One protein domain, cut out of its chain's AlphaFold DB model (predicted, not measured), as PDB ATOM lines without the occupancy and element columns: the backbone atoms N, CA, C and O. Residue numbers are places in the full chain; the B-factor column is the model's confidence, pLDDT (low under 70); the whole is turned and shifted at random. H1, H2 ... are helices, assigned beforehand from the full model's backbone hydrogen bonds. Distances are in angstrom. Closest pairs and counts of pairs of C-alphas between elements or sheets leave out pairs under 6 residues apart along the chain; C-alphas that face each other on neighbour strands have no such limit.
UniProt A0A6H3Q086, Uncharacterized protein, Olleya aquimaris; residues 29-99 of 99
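AT A GLANCE: This is residues 29 to 99 of the 99 residues of an uncharacterized protein of Olleya aquimaris (UniProt A0A6H3Q086). The long helix H1 makes one side of the domain, with H4 crossing its first part and H2 packed on its second part; H3 runs back on the far side, apart from H1, and H5 packs on H2. The 71 printed residues hold five named helices, H1 to H5 along the chain, and no named strand: all helix. The whole is compact, radius of gyration of the C-alphas 11.5 A, spanning 33 by 25 by 19 A.

HOW THE PARTS SIT: H1, residues 29 to 49, touches H4, residues 73 to 82, with residues 29 to 37 alone, C-alphas of Leu 37 and Val 80 closest at 5.1 A, at a steep tilt of 68 degrees, only just short of perpendicular, the same way. With residues 40 to 48 alone H1 touches H2, residues 54 to 57, C-alphas of Met 44 and Glu 54 closest at 4.4 A. H2 touches H5, residues 90 to 96, C-alphas of Tyr 55 and Tyr 93 closest at 6.6 A. H3, residues 60 to 69, and H4 touch only at the corner, and only just, with 3 pairs of C-alphas within 8 A, Ile 67 and Phe 73 closest at 5.5 A. Every O i to N i+4 pair is within hydrogen-bond range in H1, H3, H4 and H5; H2 is too short for one.

IN THESE COORDINATES: H1 runs 29.9 A from C-alpha 29 at (240.462, 210.965, 240.864); H3 is 14.5 A, H4 14.0 A. H5 ends at C-alpha 96, (235.335, 229.824, 224.849).

THE WHOLE: The C-alphas farthest apart, of Arg 29 and Phe 51, are 33.2 A apart. The printed part has no cut, no link is long, and no printed residue is under 70 in pLDDT.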
ATOM      1  N   ARG A  29     240.235 210.466 242.232       96.19
ATOM      2  CA  ARG A  29     240.462 210.965 240.864       96.19
ATOM      3  C   ARG A  29     239.449 210.388 239.870       96.19
ATOM      4  O   ARG A  29     238.894 211.135 239.073       96.19
ATOM      5  N   GLU A  30     239.161 209.091 239.960       97.00
ATOM      6  CA  GLU A  30     238.185 208.425 239.089       97.00
ATOM      7  C   GLU A  30     236.772 209.009 239.264       97.00
ATOM      8  O   GLU A  30     236.067 209.258 238.287       97.00
ATOM      9  N   GLU A  31     236.350 209.272 240.502       98.19
ATOM     10  CA  GLU A  31     235.048 209.883 240.782       98.19
ATOM     11  C   GLU A  31     234.969 211.329 240.293       98.19
ATOM     12  O   GLU A  31     233.940 211.731 239.752       98.19
ATOM     13  N   LYS A  32     236.057 212.095 240.412       98.12
ATOM     14  CA  LYS A  32     236.152 213.452 239.860       98.12
ATOM     15  C   LYS A  32     236.038 213.442 238.337       98.12
ATOM     16  O   LYS A  32     235.251 214.205 237.783       98.12
ATOM     17  N   VAL A  33     236.747 212.539 237.657       97.75
ATOM     18  CA  VAL A  33     236.630 212.350 236.200       97.75
ATOM     19  C   VAL A  33     235.190 211.996 235.820       97.75
ATOM     20  O   VAL A  33     234.623 212.623 234.930       97.75
ATOM     21  N   LYS A  34     234.546 211.059 236.529       97.75
ATOM     22  CA  LYS A  34     233.131 210.711 236.294       97.75
ATOM     23  C   LYS A  34     232.193 211.898 236.500       97.75
ATOM     24  O   LYS A  34     231.277 212.088 235.701       97.75
ATOM     25  N   TYR A  35     232.414 212.688 237.550       97.62
ATOM     26  CA  TYR A  35     231.627 213.885 237.834       97.62
ATOM     27  C   TYR A  35     231.715 214.885 236.680       97.62
ATOM     28  O   TYR A  35     230.687 215.287 236.133       97.62
ATOM     29  N   TRP A  36     232.934 215.249 236.278       97.88
ATOM     30  CA  TRP A  36     233.147 216.218 235.209       97.88
ATOM     31  C   TRP A  36     232.649 215.699 233.866       97.88
ATOM     32  O   TRP A  36     231.989 216.444 233.154       97.88
ATOM     33  N   LEU A  37     232.841 214.415 233.564       97.56
ATOM     34  CA  LEU A  37     232.286 213.780 232.371       97.56
ATOM     35  C   LEU A  37     230.761 213.906 232.314       97.56
ATOM     36  O   LEU A  37     230.215 214.381 231.317       97.56
ATOM     37  N   ALA A  38     230.066 213.534 233.391       96.62
ATOM     38  CA  ALA A  38     228.613 213.649 233.460       96.62
ATOM     39  C   ALA A  38     228.145 215.113 233.381       96.62
ATOM     40  O   ALA A  38     227.159 215.409 232.701       96.62
ATOM     41  N   SER A  39     228.855 216.022 234.056       96.00
ATOM     42  CA  SER A  39     228.568 217.458 234.061       96.00
ATOM     43  C   SER A  39     228.704 218.058 232.659       96.00
ATOM     44  O   SER A  39     227.748 218.638 232.148       96.00
ATOM     45  N   THR A  40     229.833 217.823 231.989       96.75
ATOM     46  CA  THR A  40     230.114 218.324 230.639       96.75
ATOM     47  C   THR A  40     229.144 217.759 229.611       96.75
ATOM     48  O   THR A  40     228.561 218.525 228.849       96.75
ATOM     49  N   HIS A  41     228.885 216.447 229.622       94.88
ATOM     50  CA  HIS A  41     227.880 215.851 228.739       94.88
ATOM     51  C   HIS A  41     226.504 216.484 228.911       94.88
ATOM     52  O   HIS A  41     225.823 216.790 227.931       94.88
ATOM     53  N   LYS A  42     226.076 216.659 230.165       95.31
ATOM     54  CA  LYS A  42     224.780 217.253 230.469       95.31
ATOM     55  C   LYS A  42     224.723 218.702 229.997       95.31
ATOM     56  O   LYS A  42     223.737 219.063 229.364       95.31
ATOM     57  N   GLY A  43     225.754 219.488 230.293       95.75
ATOM     58  CA  GLY A  43     225.857 220.890 229.914       95.75
ATOM     59  C   GLY A  43     225.791 221.089 228.404       95.75
ATOM     60  O   GLY A  43     224.861 221.720 227.903       95.75
ATOM     61  N   MET A  44     226.678 220.418 227.666       95.44
ATOM     62  CA  MET A  44     226.713 220.457 226.200       95.44
ATOM     63  C   MET A  44     225.369 220.056 225.578       95.44
ATOM     64  O   MET A  44     224.852 220.750 224.701       95.44
ATOM     65  N   ARG A  45     224.744 218.980 226.079       95.06
ATOM     66  CA  ARG A  45     223.413 218.549 225.626       95.06
ATOM     67  C   ARG A  45     222.343 219.604 225.899       95.06
ATOM     68  O   ARG A  45     221.521 219.867 225.031       95.06
ATOM     69  N   THR A  46     222.340 220.203 227.089       95.56
ATOM     70  CA  THR A  46     221.353 221.223 227.466       95.56
ATOM     71  C   THR A  46     221.477 222.487 226.615       95.56
ATOM     72  O   THR A  46     220.452 223.082 226.291       95.56
ATOM     73  N   GLN A  47     222.682 222.873 226.191       95.38
ATOM     74  CA  GLN A  47     222.851 223.982 225.244       95.38
ATOM     75  C   GLN A  47     222.254 223.659 223.874       95.38
ATOM     76  O   GLN A  47     221.481 224.462 223.351       95.38
ATOM     77  N   GLY A  48     222.515 222.456 223.352       92.62
ATOM     78  CA  GLY A  48     221.893 221.984 222.111       92.62
ATOM     79  C   GLY A  48     220.360 221.932 222.198       92.62
ATOM     80  O   GLY A  48     219.667 222.392 221.294       92.62
ATOM     81  N   GLU A  49     219.810 221.452 223.322       93.50
ATOM     82  CA  GLU A  49     218.361 221.456 223.601       93.50
ATOM     83  C   GLU A  49     217.771 222.878 223.667       93.50
ATOM     84  O   GLU A  49     216.595 223.074 223.360       93.50
ATOM     85  N   ALA A  50     218.581 223.869 224.045       93.81
ATOM     86  CA  ALA A  50     218.215 225.282 224.100       93.81
ATOM     87  C   ALA A  50     218.462 226.040 222.779       93.81
ATOM     88  O   ALA A  50     218.339 227.264 222.761       93.81
ATOM     89  N   PHE A  51     218.775 225.337 221.682       92.69
ATOM     90  CA  PHE A  51     219.116 225.899 220.364       92.69
ATOM     91  C   PHE A  51     220.417 226.720 220.315       92.69
ATOM     92  O   PHE A  51     220.645 227.445 219.343       92.69
ATOM     93  N   ASN A  52     221.279 226.597 221.325       92.62
ATOM     94  CA  ASN A  52     222.655 227.090 221.273       92.62
ATOM     95  C   ASN A  52     223.582 226.012 220.691       92.62
ATOM     96  O   ASN A  52     223.206 224.846 220.587       92.62
ATOM     97  N   ASP A  53     224.814 226.391 220.341       95.88
ATOM     98  CA  ASP A  53     225.857 225.398 220.069       95.88
ATOM     99  C   ASP A  53     226.296 224.705 221.369       95.88
ATOM    100  O   ASP A  53     226.292 225.311 222.442       95.88
ATOM    101  N   GLU A  54     226.703 223.442 221.283       95.19
ATOM    102  CA  GLU A  54     227.067 222.619 222.437       95.19
ATOM    103  C   GLU A  54     228.229 223.219 223.246       95.19
ATOM    104  O   GLU A  54     228.271 223.089 224.471       95.19
ATOM    105  N   TYR A  55     229.152 223.927 222.584       96.62
ATOM    106  CA  TYR A  55     230.301 224.576 223.221       96.62
ATOM    107  C   TYR A  55     229.932 225.862 223.964       96.62
ATOM    108  O   TYR A  55     230.768 226.390 224.699       96.62
ATOM    109  N   SER A  56     228.685 226.329 223.865       96.12
ATOM    110  CA  SER A  56     228.154 227.395 224.724       96.12
ATOM    111  C   SER A  56     228.077 226.995 226.200       96.12
ATOM    112  O   SER A  56     227.845 227.850 227.049       96.12
ATOM    113  N   GLU A  57     228.296 225.717 226.526       95.94
ATOM    114  CA  GLU A  57     228.469 225.256 227.905       95.94
ATOM    115  C   GLU A  57     229.731 225.861 228.529       95.94
ATOM    116  O   GLU A  57     229.783 226.142 229.726       95.94
ATOM    117  N   PHE A  58     230.754 226.090 227.708       97.31
ATOM    118  CA  PHE A  58     232.033 226.595 228.163       97.31
ATOM    119  C   PHE A  58     232.060 228.119 228.117       97.31
ATOM    120  O   PHE A  58     231.603 228.767 227.177       97.31
ATOM    121  N   SER A  59     232.656 228.694 229.152       96.81
ATOM    122  CA  SER A  59     232.927 230.122 229.261       96.81
ATOM    123  C   SER A  59     234.144 230.335 230.150       96.81
ATOM    124  O   SER A  59     234.530 229.442 230.913       96.81
ATOM    125  N   LYS A  60     234.716 231.538 230.113       97.56
ATOM    126  CA  LYS A  60     235.774 231.925 231.044       97.56
ATOM    127  C   LYS A  60     235.370 231.743 232.509       97.56
ATOM    128  O   LYS A  60     236.118 231.143 233.270       97.56
ATOM    129  N   GLY A  61     234.166 232.174 232.892       97.00
ATOM    130  CA  GLY A  61     233.686 232.041 234.275       97.00
ATOM    131  C   GLY A  61     233.503 230.585 234.720       97.00
ATOM    132  O   GLY A  61     233.807 230.246 235.863       97.00
ATOM    133  N   TRP A  62     233.059 229.704 233.818       96.56
ATOM    134  CA  TRP A  62     232.994 228.265 234.092       96.56
ATOM    135  C   TRP A  62     234.389 227.683 234.347       96.56
ATOM    136  O   TRP A  62     234.582 226.958 235.320       96.56
ATOM    137  N   TYR A  63     235.366 228.043 233.510       97.81
ATOM    138  CA  TYR A  63     236.735 227.548 233.633       97.81
ATOM    139  C   TYR A  63     237.414 228.066 234.903       97.81
ATOM    140  O   TYR A  63     237.997 227.284 235.646       97.81
ATOM    141  N   GLU A  64     237.267 229.359 235.203       97.62
ATOM    142  CA  GLU A  64     237.758 229.967 236.444       97.62
ATOM    143  C   GLU A  64     237.176 229.278 237.682       97.62
ATOM    144  O   GLU A  64     237.899 229.010 238.643       97.62
ATOM    145  N   HIS A  65     235.885 228.933 237.657       95.75
ATOM    146  CA  HIS A  65     235.289 228.146 238.727       95.75
ATOM    147  C   HIS A  65     235.903 226.744 238.801       95.75
ATOM    148  O   HIS A  65     236.311 226.331 239.886       95.75
ATOM    149  N   ALA A  66     236.019 226.041 237.674       97.06
ATOM    150  CA  ALA A  66     236.552 224.684 237.616       97.06
ATOM    151  C   ALA A  66     237.975 224.592 238.194       97.06
ATOM    152  O   ALA A  66     238.207 223.797 239.103       97.06
ATOM    153  N   ILE A  67     238.891 225.470 237.776       97.19
ATOM    154  CA  ILE A  67     240.263 225.503 238.312       97.19
ATOM    155  C   ILE A  67     240.324 225.970 239.775       97.19
ATOM    156  O   ILE A  67     241.279 225.662 240.484       97.19
ATOM    157  N   SER A  68     239.320 226.720 240.252       96.38
ATOM    158  CA  SER A  68     239.262 227.159 241.655       96.38
ATOM    159  C   SER A  68     238.892 226.028 242.616       96.38
ATOM    160  O   SER A  68     239.344 226.029 243.761       96.38
ATOM    161  N   VAL A  69     238.076 225.072 242.161       96.31
ATOM    162  CA  VAL A  69     237.624 223.922 242.965       96.31
ATOM    163  C   VAL A  69     238.449 222.663 242.706       96.31
ATOM    164  O   VAL A  69     238.468 221.759 243.539       96.31
ATOM    165  N   GLU A  70     239.151 222.606 241.575       96.75
ATOM    166  CA  GLU A  70     240.022 221.506 241.184       96.75
ATOM    167  C   GLU A  70     241.353 222.049 240.629       96.75
ATOM    168  O   GLU A  70     241.430 222.417 239.460       96.75
ATOM    169  N   PRO A  71     242.427 222.096 241.436       94.31
ATOM    170  CA  PRO A  71     243.724 222.601 240.978       94.31
ATOM    171  C   PRO A  71     244.319 221.824 239.794       94.31
ATOM    172  O   PRO A  71     244.980 222.422 238.950       94.31
ATOM    173  N   ASP A  72     244.041 220.518 239.696       96.25
ATOM    174  CA  ASP A  72     244.522 219.648 238.611       96.25
ATOM    175  C   ASP A  72     243.497 219.530 237.466       96.25
ATOM    176  O   ASP A  72     243.478 218.545 236.716       96.25
ATOM    177  N   PHE A  73     242.603 220.519 237.336       97.69
ATOM    178  CA  PHE A  73     241.456 220.441 236.437       97.69
ATOM    179  C   PHE A  73     241.861 220.172 234.990       97.69
ATOM    180  O   PHE A  73     241.256 219.318 234.359       97.69
ATOM    181  N   ASP A  74     242.908 220.816 234.474       97.06
ATOM    182  CA  ASP A  74     243.351 220.618 233.086       97.06
ATOM    183  C   ASP A  74     243.761 219.169 232.788       97.06
ATOM    184  O   ASP A  74     243.554 218.665 231.681       97.06
ATOM    185  N   GLU A  75     244.353 218.479 233.763       96.62
ATOM    186  CA  GLU A  75     244.715 217.071 233.617       96.62
ATOM    187  C   GLU A  75     243.487 216.169 233.692       96.62
ATOM    188  O   GLU A  75     243.324 215.278 232.855       96.62
ATOM    189  N   ILE A  76     242.606 216.424 234.662       97.25
ATOM    190  CA  ILE A  76     241.332 215.710 234.802       97.25
ATOM    191  C   ILE A  76     240.478 215.905 233.549       97.25
ATOM    192  O   ILE A  76     239.894 214.952 233.044       97.25
ATOM    193  N   PHE A  77     240.431 217.115 233.001       97.50
ATOM    194  CA  PHE A  77     239.573 217.446 231.878       97.50
ATOM    195  C   PHE A  77     240.058 216.811 230.571       97.50
ATOM    196  O   PHE A  77     239.243 216.372 229.765       97.50
ATOM    197  N   LYS A  78     241.373 216.644 230.380       96.50
ATOM    198  CA  LYS A  78     241.911 215.814 229.284       96.50
ATOM    199  C   LYS A  78     241.418 214.370 229.370       96.50
ATOM    200  O   LYS A  78     241.032 213.793 228.354       96.50
ATOM    201  N   GLU A  79     241.401 213.801 230.572       96.50
ATOM    202  CA  GLU A  79     240.892 212.449 230.815       96.50
ATOM    203  C   GLU A  79     239.373 212.372 230.584       96.50
ATOM    204  O   GLU A  79     238.894 211.467 229.902       96.50
ATOM    205  N   VAL A  80     238.616 213.368 231.048       96.88
ATOM    206  CA  VAL A  80     237.176 213.513 230.782       96.88
ATOM    207  C   VAL A  80     236.891 213.523 229.285       96.88
ATOM    208  O   VAL A  80     236.097 212.719 228.801       96.88
ATOM    209  N   VAL A  81     237.573 214.393 228.541       95.25
ATOM    210  CA  VAL A  81     237.384 214.540 227.097       95.25
ATOM    211  C   VAL A  81     237.715 213.243 226.357       95.25
ATOM    212  O   VAL A  81     236.997 212.869 225.434       95.25
ATOM    213  N   SER A  82     238.730 212.493 226.795       92.94
ATOM    214  CA  SER A  82     239.039 211.185 226.197       92.94
ATOM    215  C   SER A  82     237.910 210.149 226.347       92.94
ATOM    216  O   SER A  82     237.852 209.194 225.577       92.94
ATOM    217  N   ASN A  83     236.986 210.361 227.294       93.19
ATOM    218  CA  ASN A  83     235.847 209.487 227.582       93.19
ATOM    219  C   ASN A  83     234.495 210.044 227.093       93.19
ATOM    220  O   ASN A  83     233.464 209.415 227.324       93.19
ATOM    221  N   ILE A  84     234.469 211.194 226.405       89.31
ATOM    222  CA  ILE A  84     233.230 211.915 226.061       89.31
ATOM    223  C   ILE A  84     232.457 211.315 224.869       89.31
ATOM    224  O   ILE A  84     231.395 211.793 224.489       89.31
ATOM    225  N   GLY A  85     232.958 210.245 224.251       88.25
ATOM    226  CA  GLY A  85     232.228 209.485 223.227       88.25
ATOM    227  C   GLY A  85     232.024 210.191 221.876       88.25
ATOM    228  O   GLY A  85     231.368 209.627 221.003       88.25
ATOM    229  N   PHE A  86     232.590 211.384 221.678       89.00
ATOM    230  CA  PHE A  86     232.642 212.102 220.400       89.00
ATOM    231  C   PHE A  86     233.962 212.875 220.262       89.00
ATOM    232  O   PHE A  86     234.716 213.019 221.224       89.00
ATOM    233  N   GLU A  87     234.259 213.358 219.053       93.12
ATOM    234  CA  GLU A  87     235.446 214.179 218.804       93.12
ATOM    235  C   GLU A  87     235.291 215.563 219.444       93.12
ATOM    236  O   GLU A  87     234.405 216.340 219.087       93.12
ATOM    237  N   PHE A  88     236.161 215.865 220.403       95.38
ATOM    238  CA  PHE A  88     236.154 217.138 221.107       95.38
ATOM    239  C   PHE A  88     237.026 218.174 220.391       95.38
ATOM    240  O   PHE A  88     238.229 217.982 220.195       95.38
ATOM    241  N   ASP A  89     236.424 219.304 220.043       96.94
ATOM    242  CA  ASP A  89     237.067 220.457 219.435       96.94
ATOM    243  C   ASP A  89     237.768 221.293 220.512       96.94
ATOM    244  O   ASP A  89     237.236 222.247 221.090       96.94
ATOM    245  N   TRP A  90     239.025 220.934 220.759       96.56
ATOM    246  CA  TRP A  90     239.911 221.663 221.662       96.56
ATOM    247  C   TRP A  90     240.114 223.125 221.266       96.56
ATOM    248  O   TRP A  90     240.396 223.950 222.137       96.56
ATOM    249  N   LYS A  91     239.992 223.470 219.980       97.62
ATOM    250  CA  LYS A  91     240.190 224.840 219.504       97.62
ATOM    251  C   LYS A  91     238.991 225.706 219.870       97.62
ATOM    252  O   LYS A  91     239.191 226.804 220.391       97.62
ATOM    253  N   GLU A  92     237.775 225.219 219.638       97.44
ATOM    254  CA  GLU A  92     236.561 225.937 220.038       97.44
ATOM    255  C   GLU A  92     236.461 226.027 221.565       97.44
ATOM    256  O   GLU A  92     236.253 227.120 222.086       97.44
ATOM    257  N   TYR A  93     236.741 224.943 222.297       97.25
ATOM    258  CA  TYR A  93     236.836 224.979 223.763       97.25
ATOM    259  C   TYR A  93     237.817 226.052 224.261       97.25
ATOM    260  O   TYR A  93     237.449 226.913 225.060       97.25
ATOM    261  N   SER A  94     239.049 226.051 223.737       97.25
ATOM    262  CA  SER A  94     240.099 226.996 224.147       97.25
ATOM    263  C   SER A  94     239.694 228.451 223.906       97.25
ATOM    264  O   SER A  94     240.001 229.325 224.713       97.25
ATOM    265  N   LYS A  95     238.977 228.719 222.810       97.62
ATOM    266  CA  LYS A  95     238.423 230.043 222.515       97.62
ATOM    267  C   LYS A  95     237.367 230.453 223.550       97.62
ATOM    268  O   LYS A  95     237.412 231.584 224.023       97.62
ATOM    269  N   ARG A  96     236.449 229.550 223.917       96.81
ATOM    270  CA  ARG A  96     235.335 229.824 224.849       96.81
ATOM    271  C   ARG A  96     235.798 230.119 226.275       96.81
ATOM    272  O   ARG A  96     235.233 230.983 226.936       96.81
ATOM    273  N   ILE A  97     236.838 229.436 226.748       97.31
ATOM    274  CA  ILE A  97     237.364 229.652 228.109       97.31
ATOM    275  C   ILE A  97     238.240 230.911 228.235       97.31
ATOM    276  O   ILE A  97     238.592 231.307 229.343       97.31
ATOM    277  N   GLN A  98     238.603 231.545 227.114       94.00
ATOM    278  CA  GLN A  98     239.377 232.792 227.082       94.00
ATOM    279  C   GLN A  98     238.509 234.038 226.859       94.00
ATOM    280  O   GLN A  98     238.942 235.139 227.210       94.00
ATOM    281  N   SER A  99     237.327 233.868 226.253       75.56
ATOM    282  CA  SER A  99     236.384 234.936 225.897       75.56
ATOM    283  C   SER A  99     235.520 235.420 227.052       75.56
ATOM    284  O   SER A  99     235.102 234.568 227.869       75.56
TER     285      SER A  99